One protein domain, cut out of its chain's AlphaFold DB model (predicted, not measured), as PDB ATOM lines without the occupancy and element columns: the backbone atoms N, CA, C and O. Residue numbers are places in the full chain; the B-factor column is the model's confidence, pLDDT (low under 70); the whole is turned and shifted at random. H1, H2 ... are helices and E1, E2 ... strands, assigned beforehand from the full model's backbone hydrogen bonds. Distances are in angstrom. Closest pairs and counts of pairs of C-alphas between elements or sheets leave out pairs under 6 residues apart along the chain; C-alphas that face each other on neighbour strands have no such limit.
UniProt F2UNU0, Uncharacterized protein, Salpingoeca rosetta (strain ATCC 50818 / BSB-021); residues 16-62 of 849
ATOM      1  N   LEU A  16     175.455 281.627 278.766       87.88
ATOM      2  CA  LEU A  16     174.426 281.337 279.765       87.88
ATOM      3  C   LEU A  16     174.978 280.621 281.009       87.88
ATOM      4  O   LEU A  16     174.536 280.906 282.113       87.88
ATOM      5  N   ALA A  17     175.963 279.732 280.856       88.50
ATOM      6  CA  ALA A  17     176.564 278.996 281.974       88.50
ATOM      7  C   ALA A  17     177.328 279.892 282.969       88.50
ATOM      8  O   ALA A  17     177.319 279.615 284.168       88.50
ATOM      9  N   ASP A  18     177.975 280.951 282.474       83.12
ATOM     10  CA  ASP A  18     178.780 281.873 283.285       83.12
ATOM     11  C   ASP A  18     177.941 283.032 283.844       83.12
ATOM     12  O   ASP A  18     178.278 283.599 284.884       83.12
ATOM     13  N   MET A  19     176.868 283.401 283.138       81.00
ATOM     14  CA  MET A  19     176.073 284.602 283.418       81.00
ATOM     15  C   MET A  19     174.732 284.263 284.081       81.00
ATOM     16  O   MET A  19     174.402 284.849 285.102       81.00
ATOM     17  N   ALA A  20     174.003 283.257 283.591       87.50
ATOM     18  CA  ALA A  20     172.751 282.793 284.190       87.50
ATOM     19  C   ALA A  20     172.786 281.287 284.531       87.50
ATOM     20  O   ALA A  20     172.024 280.511 283.947       87.50
ATOM     21  N   PRO A  21     173.647 280.842 285.472       87.50
ATOM     22  CA  PRO A  21     173.807 279.430 285.832       87.50
ATOM     23  C   PRO A  21     172.495 278.693 286.142       87.50
ATOM     24  O   PRO A  21     172.330 277.565 285.680       87.50
ATOM     25  N   THR A  22     171.532 279.300 286.848       88.50
ATOM     26  CA  THR A  22     170.235 278.641 287.109       88.50
ATOM     27  C   THR A  22     169.432 278.417 285.819       88.50
ATOM     28  O   THR A  22     168.937 277.313 285.584       88.50
ATOM     29  N   ALA A  23     169.390 279.404 284.921       90.94
ATOM     30  CA  ALA A  23     168.788 279.262 283.597       90.94
ATOM     31  C   ALA A  23     169.534 278.215 282.746       90.94
ATOM     32  O   ALA A  23     168.915 277.467 281.996       90.94
ATOM     33  N   PHE A  24     170.862 278.110 282.873       92.88
ATOM     34  CA  PHE A  24     171.658 277.097 282.176       92.88
ATOM     35  C   PHE A  24     171.372 275.670 282.668       92.88
ATOM     36  O   PHE A  24     171.345 274.739 281.859       92.88
ATOM     37  N   GLU A  25     171.118 275.479 283.967       93.25
ATOM     38  CA  GLU A  25     170.664 274.190 284.496       93.25
ATOM     39  C   GLU A  25     169.308 273.785 283.897       93.25
ATOM     40  O   GLU A  25     169.209 272.679 283.361       93.25
ATOM     41  N   ASP A  26     168.315 274.684 283.870       93.88
ATOM     42  CA  ASP A  26     167.028 274.420 283.202       93.88
ATOM     43  C   ASP A  26     167.218 274.143 281.696       93.88
ATOM     44  O   ASP A  26     166.673 273.174 281.159       93.88
ATOM     45  N   PHE A  27     168.034 274.957 281.013       94.94
ATOM     46  CA  PHE A  27     168.283 274.862 279.572       94.94
ATOM     47  C   PHE A  27     168.818 273.487 279.160       94.94
ATOM     48  O   PHE A  27     168.439 272.970 278.108       94.94
ATOM     49  N   LYS A  28     169.676 272.847 279.966       96.06
ATOM     50  CA  LYS A  28     170.204 271.504 279.657       96.06
ATOM     51  C   LYS A  28     169.112 270.435 279.608       96.06
ATOM     52  O   LYS A  28     169.191 269.556 278.745       96.06
ATOM     53  N   GLU A  29     168.101 270.537 280.467       96.50
ATOM     54  CA  GLU A  29     166.984 269.586 280.570       96.50
ATOM     55  C   GLU A  29     165.918 269.779 279.471       96.50
ATOM     56  O   GLU A  29     165.057 268.918 279.272       96.50
ATOM     57  N   LEU A  30     165.981 270.878 278.709       96.38
ATOM     58  CA  LEU A  30     165.069 271.142 277.595       96.38
ATOM     59  C   LEU A  30     165.227 270.137 276.438       96.38
ATOM     60  O   LEU A  30     166.320 269.665 276.110       96.38
ATOM     61  N   THR A  31     164.116 269.866 275.749       97.31
ATOM     62  CA  THR A  31     164.118 269.151 274.457       97.31
ATOM     63  C   THR A  31     164.841 269.964 273.380       97.31
ATOM     64  O   THR A  31     164.890 271.187 273.475       97.31
ATOM     65  N   ASP A  32     165.348 269.332 272.317       96.12
ATOM     66  CA  ASP A  32     166.067 270.049 271.246       96.12
ATOM     67  C   ASP A  32     165.230 271.181 270.617       96.12
ATOM     68  O   ASP A  32     165.739 272.272 270.370       96.12
ATOM     69  N   SER A  33     163.920 270.969 270.439       94.12
ATOM     70  CA  SER A  33     162.985 272.007 269.982       94.12
ATOM     71  C   SER A  33     162.822 273.155 270.981       94.12
ATOM     72  O   SER A  33     162.774 274.311 270.572       94.12
ATOM     73  N   ALA A  34     162.779 272.856 272.282       95.56
ATOM     74  CA  ALA A  34     162.700 273.876 273.329       95.56
ATOM     75  C   ALA A  34     164.033 274.628 273.501       95.56
ATOM     76  O   ALA A  34     164.023 275.824 273.755       95.56
ATOM     77  N   LYS A  35     165.184 273.978 273.268       96.44
ATOM     78  CA  LYS A  35     166.501 274.639 273.203       96.44
ATOM     79  C   LYS A  35     166.585 275.628 272.043       96.44
ATOM     80  O   LYS A  35     167.135 276.711 272.213       96.44
ATOM     81  N   MET A  36     166.016 275.285 270.884       94.12
ATOM     82  CA  MET A  36     165.909 276.217 269.755       94.12
ATOM     83  C   MET A  36     165.001 277.412 270.082       94.12
ATOM     84  O   MET A  36     165.377 278.541 269.782       94.12
ATOM     85  N   ALA A  37     163.853 277.184 270.728       92.75
ATOM     86  CA  ALA A  37     162.964 278.261 271.173       92.75
ATOM     87  C   ALA A  37     163.640 279.168 272.219       92.75
ATOM     88  O   ALA A  37     163.650 280.382 272.057       92.75
ATOM     89  N   ALA A  38     164.294 278.585 273.226       93.62
ATOM     90  CA  ALA A  38     165.079 279.302 274.229       93.62
ATOM     91  C   ALA A  38     166.193 280.161 273.609       93.62
ATOM     92  O   ALA A  38     166.357 281.317 273.986       93.62
ATOM     93  N   ALA A  39     166.923 279.631 272.620       92.38
ATOM     94  CA  ALA A  39     167.935 280.392 271.887       92.38
ATOM     95  C   ALA A  39     167.331 281.590 271.132       92.38
ATOM     96  O   ALA A  39     167.863 282.693 271.217       92.38
ATOM     97  N   MET A  40     166.195 281.392 270.452       91.19
ATOM     98  CA  MET A  40     165.470 282.474 269.771       91.19
ATOM     99  C   MET A  40     164.950 283.533 270.749       91.19
ATOM    100  O   MET A  40     165.035 284.719 270.452       91.19
ATOM    101  N   ASN A  41     164.453 283.127 271.921       90.31
ATOM    102  CA  ASN A  41     163.945 284.045 272.942       90.31
ATOM    103  C   ASN A  41     165.074 284.884 273.566       90.31
ATOM    104  O   ASN A  41     164.903 286.087 273.745       90.31
ATOM    105  N   LEU A  42     166.243 284.283 273.832       90.00
ATOM    106  CA  LEU A  42     167.448 285.002 274.274       90.00
ATOM    107  C   LEU A  42     167.899 286.052 273.243       90.00
ATOM    108  O   LEU A  42     168.189 287.190 273.606       90.00
ATOM    109  N   GLU A  43     167.922 285.692 271.954       88.00
ATOM    110  CA  GLU A  43     168.270 286.624 270.872       88.00
ATOM    111  C   GLU A  43     167.228 287.738 270.679       88.00
ATOM    112  O   GLU A  43     167.608 288.869 270.380       88.00
ATOM    113  N   ALA A  44     165.937 287.436 270.841       86.44
ATOM    114  CA  ALA A  44     164.849 288.388 270.624       86.44
ATOM    115  C   ALA A  44     164.691 289.407 271.763       86.44
ATOM    116  O   ALA A  44     164.418 290.573 271.490       86.44
ATOM    117  N   LEU A  45     164.855 288.975 273.018       86.06
ATOM    118  CA  LEU A  45     164.651 289.825 274.197       86.06
ATOM    119  C   LEU A  45     165.903 290.608 274.612       86.06
ATOM    120  O   LEU A  45     165.784 291.594 275.334       86.06
ATOM    121  N   ASN A  46     167.090 290.213 274.128       84.69
ATOM    122  CA  ASN A  46     168.351 290.933 274.344       84.69
ATOM    123  C   ASN A  46     168.636 291.223 275.838       84.69
ATOM    124  O   ASN A  46     169.109 292.300 276.197       84.69
ATOM    125  N   LEU A  47     168.314 290.256 276.705       84.81
ATOM    126  CA  LEU A  47     168.325 290.435 278.159       84.81
ATOM    127  C   LEU A  47     169.731 290.723 278.721       84.81
ATOM    128  O   LEU A  47     170.722 290.178 278.208       84.81
ATOM    129  N   PRO A  48     169.820 291.535 279.793       78.00
ATOM    130  CA  PRO A  48     171.077 291.940 280.412       78.00
ATOM    131  C   PRO A  48     171.762 290.817 281.196       78.00
ATOM    132  O   PRO A  48     171.240 289.715 281.366       78.00
ATOM    133  N   VAL A  49     172.954 291.120 281.714       66.75
ATOM    134  CA  VAL A  49     173.706 290.217 282.593       66.75
ATOM    135  C   VAL A  49     173.026 290.134 283.960       66.75
ATOM    136  O   VAL A  49     173.322 290.910 284.867       66.75
ATOM    137  N   LEU A  50     172.135 289.163 284.120       65.19
ATOM    138  CA  LEU A  50     171.581 288.803 285.423       65.19
ATOM    139  C   LEU A  50     172.664 288.100 286.260       65.19
ATOM    140  O   LEU A  50     173.601 287.523 285.710       65.19
ATOM    141  N   ASN A  51     172.577 288.146 287.593       60.69
ATOM    142  CA  ASN A  51     173.593 287.546 288.473       60.69
ATOM    143  C   ASN A  51     173.291 286.081 288.820       60.69
ATOM    144  O   ASN A  51     174.065 285.423 289.519       60.69
ATOM    145  N   GLY A  52     172.215 285.554 288.233       58.97
ATOM    146  CA  GLY A  52     172.177 284.185 287.729       58.97
ATOM    147  C   GLY A  52     171.242 283.235 288.461       58.97
ATOM    148  O   GLY A  52     171.301 282.023 288.232       58.97
ATOM    149  N   ASN A  53     170.392 283.778 289.333       69.50
ATOM    150  CA  ASN A  53     169.544 283.007 290.244       69.50
ATOM    151  C   ASN A  53     168.040 283.103 289.933       69.50
ATOM    152  O   ASN A  53     167.297 282.197 290.301       69.50
ATOM    153  N   THR A  54     167.619 284.170 289.258       85.31
ATOM    154  CA  THR A  54     166.221 284.571 289.027       85.31
ATOM    155  C   THR A  54     165.660 284.032 287.711       85.31
ATOM    156  O   THR A  54     164.557 283.500 287.692       85.31
ATOM    157  N   LEU A  55     166.429 284.132 286.619       90.62
ATOM    158  CA  LEU A  55     166.031 283.728 285.274       90.62
ATOM    159  C   LEU A  55     165.968 282.209 285.159       90.62
ATOM    160  O   LEU A  55     166.913 281.499 285.516       90.62
ATOM    161  N   ARG A  56     164.862 281.729 284.595       93.00
ATOM    162  CA  ARG A  56     164.506 280.320 284.434       93.00
ATOM    163  C   ARG A  56     163.984 280.039 283.024       93.00
ATOM    164  O   ARG A  56     163.563 280.954 282.311       93.00
ATOM    165  N   PHE A  57     163.934 278.760 282.655       93.94
ATOM    166  CA  PHE A  57     163.235 278.306 281.446       93.94
ATOM    167  C   PHE A  57     162.047 277.397 281.766       93.94
ATOM    168  O   PHE A  57     162.160 276.409 282.495       93.94
ATOM    169  N   ASN A  58     160.910 277.677 281.132       92.75
ATOM    170  CA  ASN A  58     159.812 276.722 281.017       92.75
ATOM    171  C   ASN A  58     160.200 275.579 280.066       92.75
ATOM    172  O   ASN A  58     161.089 275.701 279.224       92.75
ATOM    173  N   LYS A  59     159.482 274.452 280.148       92.00
ATOM    174  CA  LYS A  59     159.768 273.229 279.363       92.00
ATOM    175  C   LYS A  59     159.653 273.395 277.842       92.00
ATOM    176  O   LYS A  59     160.130 272.528 277.107       92.00
ATOM    177  N   ASP A  60     159.005 274.458 277.382       91.50
ATOM    178  CA  ASP A  60     158.866 274.843 275.976       91.50
ATOM    179  C   ASP A  60     159.975 275.790 275.481       91.50
ATOM    180  O   ASP A  60     160.094 275.997 274.274       91.50
ATOM    181  N   GLY A  61     160.818 276.307 276.381       92.12
ATOM    182  CA  GLY A  61     161.868 277.282 276.087       92.12
ATOM    183  C   GLY A  61     161.453 278.748 276.259       92.12
ATOM    184  O   GLY A  61     162.264 279.627 275.964       92.12
ATOM    185  N   SER A  62     160.239 279.047 276.732       92.81
ATOM    186  CA  SER A  62     159.892 280.402 277.192       92.81
ATOM    187  C   SER A  62     160.662 280.764 278.471       92.81
ATOM    188  O   SER A  62     160.996 279.888 279.275       92.81
TER     189      SER A  62
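Overview. This is residues 16 to 62 of the 849 residues of an uncharacterized protein of Salpingoeca rosetta (strain ATCC 50818 / BSB-021) (UniProt F2UNU0). H3, the longest helix, and H2 make an open V, nearest near the link that joins them, and residues 46 to 54 bridge its open end. The strand E1 runs alongside H2, and the small H1 makes a corner at H2's start. The printed part has 47 residues, mostly helix, in the order H1, H2, H3, E1. It is compact, with radius of gyration of the C-alphas 9.7 A and spans of 26 by 21 by 14 A.

Along the chain. Find C-alpha 32 at (166.067, 270.049, 271.246); H3, residues 32 to 45, runs 20.0 A from there. H2, residues 21 to 29, spans 13.1 A. H1 is residues 16 to 19. E1, residues 55 to 57, ends at C-alpha 57 (163.235, 278.306, 281.446) and pairs with no named strand.

Arrangement. H3 and H2 are close but not clearly touching, the C-alphas of Lys 35 and Phe 27 being closest at 6.6 A. They run opposite ways at a shallow tilt of 34 degrees, only just short of steep. The closest C-alphas of H2 and E1, Ala 23 and Arg 56, are 4.5 A apart. H1 and H2 touch only at the corner, closest at the C-alphas of Ala 17 and Phe 24, 5.3 A. Every O i to N i+4 pair is within hydrogen-bond range in H3, 4 of 5 in H2; H1 is too short for one.

Size, cuts and confidence. The C-alphas of Ser 33 and Asn 51, the two farthest apart, are 26.4 A apart. The printed part has no cut and no long link; pLDDT is under 70 at residues 49 to 53.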